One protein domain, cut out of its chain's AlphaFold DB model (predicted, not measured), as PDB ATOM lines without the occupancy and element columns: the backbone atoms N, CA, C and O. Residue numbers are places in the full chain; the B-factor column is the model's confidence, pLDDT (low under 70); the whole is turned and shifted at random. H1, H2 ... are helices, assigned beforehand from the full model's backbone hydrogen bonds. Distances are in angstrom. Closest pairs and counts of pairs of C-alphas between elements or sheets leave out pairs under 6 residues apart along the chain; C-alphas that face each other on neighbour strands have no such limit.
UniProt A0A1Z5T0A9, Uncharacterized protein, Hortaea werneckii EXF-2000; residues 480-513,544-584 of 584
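This is residues 480 to 513 and 544 to 584 of the 584 residues of an uncharacterized protein of Hortaea werneckii EXF-2000 (UniProt A0A1Z5T0A9). Two pairs of helices sit one after the other along a loose, flat outline: H1 and H4 pack on each other at one end, and H2 packs across the last part of the long helix H3, whose other end reaches to the far end of the outline. Residues 576 to 584 stick out as a free tail after H4. The printed part has 75 residues, with four named helices in the order H1, H2, H3, H4 and no named strand, and its class is all helix. It is loose, with a radius of gyration of the C-alphas of 14.1 A, and spans 46 by 34 by 16 A.

Find C-alpha 480 at (-20.740, 50.939, -28.877); from there H1, residues 480 to 491, runs 16.2 A from first to last C-alpha. After a tight link of 5 residues, look for H2 at residues 497 to 507, 15.4 A long. Beyond the cut you meet H3, residues 544 to 562, the longest helix with 19 residues; it runs 26.0 A, from C-alpha 544 at (-63.166, 46.107, -44.103) to C-alpha 562 at (-37.178, 46.134, -43.592). A tight link of 4 residues leads to H4, residues 567 to 575, 12.2 A long, which ends with C-alpha 575 at (-29.105, 56.947, -30.977).

Start at H1, which touches H4; their closest C-alphas, those of Ala 487 and Ser 567, are 4.7 A apart. The two run opposite ways at a steep tilt of 53 degrees. H1 and H2 are close but not clearly touching, the closest C-alphas being those of Leu 490 and Ile 499 at 7.5 A; their lines are only just about perpendicular, at 71 degrees. Go on to H2, which touches H3, with residues 555 to 562 of H3 alone; the closest C-alphas, those of Met 504 and Ala 558, are 5.5 A apart. H2 and H3 stand about perpendicular, at 77 degrees. H1 and H3 are only just apart, at 8.2 A, and H2 and H4 are apart, as are H3 and H4. In H1, H2, H3 and H4 every O i to N i+4 pair is within hydrogen-bond range.

The two C-alphas farthest apart are those of Gly 481 and Arg 545, at 46.3 A. Look for the cut after Tyr 513: residues 514 to 543 are not printed, and C-alphas 513 and 544 are 8.1 A apart across it. The link from H2 to H3 runs across this cut. Residues 576 to 584 stand free; without them the body spans 46 by 23 by 16 A. The mean pLDDT of the printed part is 80.3, and residues 577 to 584, which end at the chain's last residue, are under 70.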
ATOM      1  N   LYS A 480     -20.426  50.732 -27.446       86.69
ATOM      2  CA  LYS A 480     -20.740  50.939 -28.877       86.69
ATOM      3  C   LYS A 480     -20.536  49.698 -29.757       86.69
ATOM      4  O   LYS A 480     -21.193  49.577 -30.783       86.69
ATOM      5  N   GLY A 481     -19.638  48.786 -29.373       86.81
ATOM      6  CA  GLY A 481     -19.454  47.502 -30.063       86.81
ATOM      7  C   GLY A 481     -20.678  46.587 -29.955       86.81
ATOM      8  O   GLY A 481     -21.063  45.981 -30.946       86.81
ATOM      9  N   VAL A 482     -21.339  46.568 -28.793       87.25
ATOM     10  CA  VAL A 482     -22.574  45.802 -28.557       87.25
ATOM     11  C   VAL A 482     -23.727  46.385 -29.376       87.25
ATOM     12  O   VAL A 482     -24.454  45.642 -30.026       87.25
ATOM     13  N   LEU A 483     -23.860  47.717 -29.415       87.75
ATOM     14  CA  LEU A 483     -24.884  48.391 -30.228       87.75
ATOM     15  C   LEU A 483     -24.713  48.111 -31.727       87.75
ATOM     16  O   LEU A 483     -25.697  47.827 -32.404       87.75
ATOM     17  N   ARG A 484     -23.473  48.139 -32.235       89.25
ATOM     18  CA  ARG A 484     -23.174  47.772 -33.629       89.25
ATOM     19  C   ARG A 484     -23.491  46.314 -33.914       89.25
ATOM     20  O   ARG A 484     -24.221  46.061 -34.856       89.25
ATOM     21  N   PHE A 485     -23.057  45.385 -33.062       87.69
ATOM     22  CA  PHE A 485     -23.385  43.969 -33.224       87.69
ATOM     23  C   PHE A 485     -24.896  43.723 -33.337       87.69
ATOM     24  O   PHE A 485     -25.331  42.991 -34.225       87.69
ATOM     25  N   TRP A 486     -25.706  44.355 -32.481       88.19
ATOM     26  CA  TRP A 486     -27.161  44.256 -32.593       88.19
ATOM     27  C   TRP A 486     -27.684  44.899 -33.881       88.19
ATOM     28  O   TRP A 486     -28.527  44.301 -34.541       88.19
ATOM     29  N   ALA A 487     -27.171  46.063 -34.285       89.44
ATOM     30  CA  ALA A 487     -27.558  46.703 -35.542       89.44
ATOM     31  C   ALA A 487     -27.208  45.842 -36.774       89.44
ATOM     32  O   ALA A 487     -28.050  45.665 -37.648       89.44
ATOM     33  N   ASP A 488     -26.012  45.250 -36.821       89.50
ATOM     34  CA  ASP A 488     -25.555  44.348 -37.886       89.50
ATOM     35  C   ASP A 488     -26.393  43.055 -37.916       89.50
ATOM     36  O   ASP A 488     -26.887  42.652 -38.970       89.50
ATOM     37  N   SER A 489     -26.649  42.450 -36.750       86.75
ATOM     38  CA  SER A 489     -27.473  41.235 -36.618       86.75
ATOM     39  C   SER A 489     -28.924  41.450 -37.056       86.75
ATOM     40  O   SER A 489     -29.546  40.558 -37.628       86.75
ATOM     41  N   LEU A 490     -29.478  42.634 -36.791       87.38
ATOM     42  CA  LEU A 490     -30.836  43.009 -37.186       87.38
ATOM     43  C   LEU A 490     -30.924  43.474 -38.644       87.38
ATOM     44  O   LEU A 490     -31.966  43.287 -39.270       87.38
ATOM     45  N   ALA A 491     -29.860  44.057 -39.200       88.31
ATOM     46  CA  ALA A 491     -29.781  44.413 -40.615       88.31
ATOM     47  C   ALA A 491     -29.587  43.182 -41.517       88.31
ATOM     48  O   ALA A 491     -30.033  43.208 -42.664       88.31
ATOM     49  N   SER A 492     -28.978  42.105 -40.998       86.88
ATOM     50  CA  SER A 492     -28.710  40.878 -41.757       86.88
ATOM     51  C   SER A 492     -29.950  40.364 -42.512       86.88
ATOM     52  O   SER A 492     -31.028  40.242 -41.912       86.88
ATOM     53  N   PRO A 493     -29.822  40.012 -43.809       80.88
ATOM     54  CA  PRO A 493     -30.913  39.420 -44.583       80.88
ATOM     55  C   PRO A 493     -31.294  38.011 -44.098       80.88
ATOM     56  O   PRO A 493     -32.348  37.503 -44.466       80.88
ATOM     57  N   GLU A 494     -30.456  37.399 -43.260       83.69
ATOM     58  CA  GLU A 494     -30.553  36.013 -42.779       83.69
ATOM     59  C   GLU A 494     -31.249  35.924 -41.409       83.69
ATOM     60  O   GLU A 494     -31.379  34.849 -40.825       83.69
ATOM     61  N   ARG A 495     -31.704  37.064 -40.872       83.88
ATOM     62  CA  ARG A 495     -32.418  37.128 -39.593       83.88
ATOM     63  C   ARG A 495     -33.723  36.310 -39.631       83.88
ATOM     64  O   ARG A 495     -34.452  36.361 -40.627       83.88
ATOM     65  N   PRO A 496     -34.107  35.653 -38.520       80.06
ATOM     66  CA  PRO A 496     -35.394  34.973 -38.401       80.06
ATOM     67  C   PRO A 496     -36.599  35.851 -38.772       80.06
ATOM     68  O   PRO A 496     -36.656  37.042 -38.450       80.06
ATOM     69  N   GLU A 497     -37.625  35.248 -39.379       81.00
ATOM     70  CA  GLU A 497     -38.824  35.969 -39.832       81.00
ATOM     71  C   GLU A 497     -39.547  36.709 -38.692       81.00
ATOM     72  O   GLU A 497     -40.082  37.800 -38.892       81.00
ATOM     73  N   TRP A 498     -39.539  36.162 -37.473       79.00
ATOM     74  CA  TRP A 498     -40.131  36.834 -36.314       79.00
ATOM     75  C   TRP A 498     -39.441  38.177 -36.005       79.00
ATOM     76  O   TRP A 498     -40.136  39.144 -35.699       79.00
ATOM     77  N   ILE A 499     -38.118  38.290 -36.197       82.38
ATOM     78  CA  ILE A 499     -37.388  39.563 -36.073       82.38
ATOM     79  C   ILE A 499     -37.826  40.526 -37.174       82.38
ATOM     80  O   ILE A 499     -38.123  41.685 -36.892       82.38
ATOM     81  N   THR A 500     -37.940  40.051 -38.419       84.31
ATOM     82  CA  THR A 500     -38.458  40.862 -39.536       84.31
ATOM     83  C   THR A 500     -39.858  41.410 -39.229       84.31
ATOM     84  O   THR A 500     -40.099  42.599 -39.434       84.31
ATOM     85  N   ARG A 501     -40.757  40.600 -38.653       82.75
ATOM     86  CA  ARG A 501     -42.101  41.042 -38.235       82.75
ATOM     87  C   ARG A 501     -42.066  42.074 -37.100       82.75
ATOM     88  O   ARG A 501     -42.828  43.038 -37.156       82.75
ATOM     89  N   GLN A 502     -41.176  41.935 -36.114       81.56
ATOM     90  CA  GLN A 502     -41.022  42.942 -35.052       81.56
ATOM     91  C   GLN A 502     -40.396  44.252 -35.573       81.56
ATOM     92  O   GLN A 502     -40.864  45.332 -35.217       81.56
ATOM     93  N   LEU A 503     -39.421  44.186 -36.490       84.12
ATOM     94  CA  LEU A 503     -38.873  45.362 -37.183       84.12
ATOM     95  C   LEU A 503     -39.945  46.086 -38.013       84.12
ATOM     96  O   LEU A 503     -40.015  47.313 -37.966       84.12
ATOM     97  N   MET A 504     -40.811  45.346 -38.719       84.25
ATOM     98  CA  MET A 504     -41.961  45.928 -39.425       84.25
ATOM     99  C   MET A 504     -42.859  46.684 -38.442       84.25
ATOM    100  O   MET A 504     -43.056  47.879 -38.622       84.25
ATOM    101  N   ARG A 505     -43.323  46.030 -37.365       80.94
ATOM    102  CA  ARG A 505     -44.171  46.647 -36.325       80.94
ATOM    103  C   ARG A 505     -43.538  47.896 -35.690       80.94
ATOM    104  O   ARG A 505     -44.259  48.847 -35.407       80.94
ATOM    105  N   GLY A 506     -42.221  47.891 -35.462       78.38
ATOM    106  CA  GLY A 506     -41.500  48.982 -34.797       78.38
ATOM    107  C   GLY A 506     -41.249  50.214 -35.674       78.38
ATOM    108  O   GLY A 506     -41.477  51.332 -35.223       78.38
ATOM    109  N   PHE A 507     -40.795  50.026 -36.918       81.19
ATOM    110  CA  PHE A 507     -40.448  51.134 -37.827       81.19
ATOM    111  C   PHE A 507     -41.608  51.587 -38.723       81.19
ATOM    112  O   PHE A 507     -41.654  52.743 -39.145       81.19
ATOM    113  N   TRP A 508     -42.550  50.689 -39.014       85.19
ATOM    114  CA  TRP A 508     -43.748  50.958 -39.806       85.19
ATOM    115  C   TRP A 508     -44.959  50.341 -39.095       85.19
ATOM    116  O   TRP A 508     -45.388  49.253 -39.476       85.19
ATOM    117  N   PRO A 509     -45.517  51.007 -38.063       80.62
ATOM    118  CA  PRO A 509     -46.660  50.496 -37.312       80.62
ATOM    119  C   PRO A 509     -47.798  50.017 -38.221       80.62
ATOM    120  O   PRO A 509     -48.093  50.655 -39.235       80.62
ATOM    121  N   ARG A 510     -48.425  48.887 -37.864       81.19
ATOM    122  CA  ARG A 510     -49.610  48.363 -38.565       81.19
ATOM    123  C   ARG A 510     -50.707  49.441 -38.524       81.19
ATOM    124  O   ARG A 510     -50.929  49.983 -37.438       81.19
ATOM    125  N   PRO A 511     -51.379  49.765 -39.646       79.88
ATOM    126  CA  PRO A 511     -52.525  50.667 -39.610       79.88
ATOM    127  C   PRO A 511     -53.598  50.095 -38.675       79.88
ATOM    128  O   PRO A 511     -53.694  48.880 -38.497       79.88
ATOM    129  N   VAL A 512     -54.377  50.976 -38.054       82.50
ATOM    130  CA  VAL A 512     -55.464  50.614 -37.137       82.50
ATOM    131  C   VAL A 512     -56.787  50.813 -37.865       82.50
ATOM    132  O   VAL A 512     -56.957  51.799 -38.576       82.50
ATOM    133  N   TYR A 513     -57.731  49.887 -37.695       81.69
ATOM    134  CA  TYR A 513     -59.062  50.036 -38.275       81.69
ATOM    135  C   TYR A 513     -59.839  51.156 -37.571       81.69
ATOM    136  O   TYR A 513     -60.253  51.002 -36.423       81.69
ATOM    137  N   LEU A 544     -64.005  47.264 -44.423       77.50
ATOM    138  CA  LEU A 544     -63.166  46.107 -44.103       77.50
ATOM    139  C   LEU A 544     -62.355  45.627 -45.319       77.50
ATOM    140  O   LEU A 544     -61.175  45.316 -45.172       77.50
ATOM    141  N   ARG A 545     -62.934  45.611 -46.531       82.19
ATOM    142  CA  ARG A 545     -62.204  45.301 -47.781       82.19
ATOM    143  C   ARG A 545     -61.141  46.357 -48.110       82.19
ATOM    144  O   ARG A 545     -60.084  46.011 -48.636       82.19
ATOM    145  N   GLU A 546     -61.412  47.632 -47.834       84.38
ATOM    146  CA  GLU A 546     -60.451  48.728 -48.011       84.38
ATOM    147  C   GLU A 546     -59.300  48.624 -47.007       84.38
ATOM    148  O   GLU A 546     -58.140  48.634 -47.417       84.38
ATOM    149  N   TYR A 547     -59.597  48.396 -45.728       79.94
ATOM    150  CA  TYR A 547     -58.588  48.178 -44.692       79.94
ATOM    151  C   TYR A 547     -57.770  46.893 -44.912       79.94
ATOM    152  O   TYR A 547     -56.557  46.895 -44.724       79.94
ATOM    153  N   ALA A 548     -58.377  45.807 -45.398       77.00
ATOM    154  CA  ALA A 548     -57.642  44.601 -45.793       77.00
ATOM    155  C   ALA A 548     -56.657  44.873 -46.948       77.00
ATOM    156  O   ALA A 548     -55.551  44.330 -46.969       77.00
ATOM    157  N   ARG A 549     -57.017  45.758 -47.891       85.38
ATOM    158  CA  ARG A 549     -56.099  46.220 -48.945       85.38
ATOM    159  C   ARG A 549     -54.985  47.095 -48.375       85.38
ATOM    160  O   ARG A 549     -53.829  46.885 -48.729       85.38
ATOM    161  N   GLU A 550     -55.314  48.028 -47.482       85.69
ATOM    162  CA  GLU A 550     -54.333  48.864 -46.782       85.69
ATOM    163  C   GLU A 550     -53.325  48.008 -46.004       85.69
ATOM    164  O   GLU A 550     -52.122  48.244 -46.091       85.69
ATOM    165  N   LEU A 551     -53.788  46.956 -45.323       81.50
ATOM    166  CA  LEU A 551     -52.947  45.981 -44.630       81.50
ATOM    167  C   LEU A 551     -52.023  45.208 -45.576       81.50
ATOM    168  O   LEU A 551     -50.833  45.094 -45.288       81.50
ATOM    169  N   ALA A 552     -52.525  44.720 -46.713       82.19
ATOM    170  CA  ALA A 552     -51.699  44.025 -47.703       82.19
ATOM    171  C   ALA A 552     -50.655  44.958 -48.353       82.19
ATOM    172  O   ALA A 552     -49.521  44.556 -48.633       82.19
ATOM    173  N   GLU A 553     -51.006  46.228 -48.577       89.12
ATOM    174  CA  GLU A 553     -50.069  47.248 -49.055       89.12
ATOM    175  C   GLU A 553     -49.024  47.614 -47.995       89.12
ATOM    176  O   GLU A 553     -47.834  47.688 -48.324       89.12
ATOM    177  N   TRP A 554     -49.446  47.769 -46.737       88.75
ATOM    178  CA  TRP A 554     -48.580  47.971 -45.578       88.75
ATOM    179  C   TRP A 554     -47.585  46.823 -45.422       88.75
ATOM    180  O   TRP A 554     -46.386  47.076 -45.355       88.75
ATOM    181  N   GLU A 555     -48.042  45.569 -45.424       87.88
ATOM    182  CA  GLU A 555     -47.182  44.403 -45.220       87.88
ATOM    183  C   GLU A 555     -46.120  44.310 -46.325       87.88
ATOM    184  O   GLU A 555     -44.929  44.145 -46.047       87.88
ATOM    185  N   ARG A 556     -46.533  44.492 -47.586       87.62
ATOM    186  CA  ARG A 556     -45.646  44.489 -48.756       87.62
ATOM    187  C   ARG A 556     -44.590  45.592 -48.682       87.62
ATOM    188  O   ARG A 556     -43.417  45.332 -48.954       87.62
ATOM    189  N   GLU A 557     -44.983  46.819 -48.349       87.31
ATOM    190  CA  GLU A 557     -44.070  47.965 -48.311       87.31
ATOM    191  C   GLU A 557     -43.175  47.945 -47.060       87.31
ATOM    192  O   GLU A 557     -41.971  48.171 -47.175       87.31
ATOM    193  N   ALA A 558     -43.710  47.597 -45.887       86.94
ATOM    194  CA  ALA A 558     -42.938  47.447 -44.655       86.94
ATOM    195  C   ALA A 558     -41.930  46.292 -44.764       86.94
ATOM    196  O   ALA A 558     -40.757  46.499 -44.461       86.94
ATOM    197  N   ARG A 559     -42.320  45.115 -45.286       88.00
ATOM    198  CA  ARG A 559     -41.385  43.997 -45.530       88.00
ATOM    199  C   ARG A 559     -40.280  44.405 -46.507       88.00
ATOM    200  O   ARG A 559     -39.111  44.124 -46.254       88.00
ATOM    201  N   LYS A 560     -40.620  45.121 -47.586       88.12
ATOM    202  CA  LYS A 560     -39.640  45.645 -48.554       88.12
ATOM    203  C   LYS A 560     -38.661  46.633 -47.911       88.12
ATOM    204  O   LYS A 560     -37.466  46.543 -48.174       88.12
ATOM    205  N   ARG A 561     -39.138  47.566 -47.080       86.38
ATOM    206  CA  ARG A 561     -38.282  48.541 -46.379       86.38
ATOM    207  C   ARG A 561     -37.401  47.880 -45.328       86.38
ATOM    208  O   ARG A 561     -36.212  48.165 -45.286       86.38
ATOM    209  N   VAL A 562     -37.943  46.939 -44.556       87.38
ATOM    210  CA  VAL A 562     -37.178  46.134 -43.592       87.38
ATOM    211  C   VAL A 562     -36.125  45.265 -44.293       87.38
ATOM    212  O   VAL A 562     -35.028  45.090 -43.772       87.38
ATOM    213  N   GLY A 563     -36.392  44.780 -45.509       85.94
ATOM    214  CA  GLY A 563     -35.394  44.123 -46.366       85.94
ATOM    215  C   GLY A 563     -34.288  45.044 -46.911       85.94
ATOM    216  O   GLY A 563     -33.311  44.542 -47.455       85.94
ATOM    217  N   LEU A 564     -34.427  46.367 -46.772       87.81
ATOM    218  CA  LEU A 564     -33.457  47.380 -47.209       87.81
ATOM    219  C   LEU A 564     -32.808  48.148 -46.041       87.81
ATOM    220  O   LEU A 564     -31.990  49.031 -46.298       87.81
ATOM    221  N   LEU A 565     -33.165  47.829 -44.789       87.69
ATOM    222  CA  LEU A 565     -32.555  48.410 -43.589       87.69
ATOM    223  C   LEU A 565     -31.062  48.091 -43.542       87.69
ATOM    224  O   LEU A 565     -30.666  46.930 -43.651       87.69
ATOM    225  N   LYS A 566     -30.246  49.116 -43.310       90.19
ATOM    226  CA  LYS A 566     -28.818  48.968 -43.035       90.19
ATOM    227  C   LYS A 566     -28.549  49.033 -41.539       90.19
ATOM    228  O   LYS A 566     -29.372  49.524 -40.764       90.19
ATOM    229  N   SER A 567     -27.368  48.584 -41.123       89.19
ATOM    230  CA  SER A 567     -26.981  48.693 -39.719       89.19
ATOM    231  C   SER A 567     -26.723  50.139 -39.297       89.19
ATOM    232  O   SER A 567     -26.930  50.457 -38.128       89.19
ATOM    233  N   GLU A 568     -26.395  51.057 -40.216       88.25
ATOM    234  CA  GLU A 568     -26.353  52.488 -39.898       88.25
ATOM    235  C   GLU A 568     -27.735  53.052 -39.530       88.25
ATOM    236  O   GLU A 568     -27.837  53.761 -38.531       88.25
ATOM    237  N   ASP A 569     -28.793  52.694 -40.271       84.69
ATOM    238  CA  ASP A 569     -30.168  53.157 -40.005       84.69
ATOM    239  C   ASP A 569     -30.651  52.672 -38.621       84.69
ATOM    240  O   ASP A 569     -31.312  53.389 -37.865       84.69
ATOM    241  N   LEU A 570     -30.280  51.439 -38.261       85.75
ATOM    242  CA  LEU A 570     -30.591  50.841 -36.963       85.75
ATOM    243  C   LEU A 570     -29.751  51.436 -35.827       85.75
ATOM    244  O   LEU A 570     -30.291  51.699 -34.752       85.75
ATOM    245  N   LEU A 571     -28.465  51.713 -36.055       86.00
ATOM    246  CA  LEU A 571     -27.615  52.383 -35.074       86.00
ATOM    247  C   LEU A 571     -28.106  53.814 -34.802       86.00
ATOM    248  O   LEU A 571     -28.174  54.216 -33.642       86.00
ATOM    249  N   GLU A 572     -28.518  54.552 -35.841       84.00
ATOM    250  CA  GLU A 572     -29.174  55.856 -35.692       84.00
ATOM    251  C   GLU A 572     -30.467  55.726 -34.876       84.00
ATOM    252  O   GLU A 572     -30.694  56.525 -33.972       84.00
ATOM    253  N   SER A 573     -31.266  54.674 -35.091       81.31
ATOM    254  CA  SER A 573     -32.476  54.429 -34.289       81.31
ATOM    255  C   SER A 573     -32.204  54.199 -32.796       81.31
ATOM    256  O   SER A 573     -32.979  54.663 -31.963       81.31
ATOM    257  N   PHE A 574     -31.082  53.560 -32.437       81.12
ATOM    258  CA  PHE A 574     -30.647  53.420 -31.040       81.12
ATOM    259  C   PHE A 574     -30.101  54.734 -30.463       81.12
ATOM    260  O   PHE A 574     -30.119  54.946 -29.250       81.12
ATOM    261  N   GLU A 575     -29.596  55.617 -31.328       74.38
ATOM    262  CA  GLU A 575     -29.105  56.947 -30.977       74.38
ATOM    263  C   GLU A 575     -30.196  58.037 -31.017       74.38
ATOM    264  O   GLU A 575     -29.926  59.154 -30.564       74.38
ATOM    265  N   MET A 576     -31.418  57.746 -31.469       73.00
ATOM    266  CA  MET A 576     -32.569  58.649 -31.361       73.00
ATOM    267  C   MET A 576     -33.195  58.577 -29.963       73.00
ATOM    268  O   MET A 576     -33.484  57.501 -29.444       73.00
ATOM    269  N   SER A 577     -33.444  59.738 -29.351       64.12
ATOM    270  CA  SER A 577     -34.257  59.794 -28.135       64.12
ATOM    271  C   SER A 577     -35.729  59.595 -28.482       64.12
ATOM    272  O   SER A 577     -36.250  60.158 -29.442       64.12
ATOM    273  N   ASP A 578     -36.413  58.857 -27.624       60.69
ATOM    274  CA  ASP A 578     -37.864  58.830 -27.471       60.69
ATOM    275  C   ASP A 578     -38.506  60.231 -27.392       60.69
ATOM    276  O   ASP A 578     -39.572  60.439 -27.964       60.69
ATOM    277  N   ALA A 579     -37.837  61.219 -26.789       55.75
ATOM    278  CA  ALA A 579     -38.275  62.620 -26.778       55.75
ATOM    279  C   ALA A 579     -37.984  63.394 -28.087       55.75
ATOM    280  O   ALA A 579     -38.425  64.533 -28.232       55.75
ATOM    281  N   ALA A 580     -37.238  62.808 -29.032       49.34
ATOM    282  CA  ALA A 580     -37.009  63.366 -30.368       49.34
ATOM    283  C   ALA A 580     -38.059  62.908 -31.398       49.34
ATOM    284  O   ALA A 580     -38.109  63.457 -32.502       49.34
ATOM    285  N   ALA A 581     -38.931  61.956 -31.039       49.44
ATOM    286  CA  ALA A 581     -40.160  61.715 -31.781       49.44
ATOM    287  C   ALA A 581     -41.013  62.994 -31.734       49.44
ATOM    288  O   ALA A 581     -41.426  63.440 -30.663       49.44
ATOM    289  N   GLN A 582     -41.240  63.617 -32.894       31.94
ATOM    290  CA  GLN A 582     -42.063  64.823 -32.963       31.94
ATOM    291  C   GLN A 582     -43.479  64.503 -32.454       31.94
ATOM    292  O   GLN A 582     -44.065  63.529 -32.932       31.94
ATOM    293  N   PRO A 583     -44.048  65.299 -31.528       28.97
ATOM    294  CA  PRO A 583     -45.456  65.171 -31.180       28.97
ATOM    295  C   PRO A 583     -46.288  65.550 -32.411       28.97
ATOM    296  O   PRO A 583     -46.273  66.708 -32.835       28.97
ATOM    297  N   GLY A 584     -46.945  64.548 -33.002       28.11
ATOM    298  CA  GLY A 584     -47.831  64.669 -34.163       28.11
ATOM    299  C   GLY A 584     -49.293  64.653 -33.755       28.11
ATOM    300  O   GLY A 584     -49.657  63.715 -33.014       28.11
TER     301      GLY A 584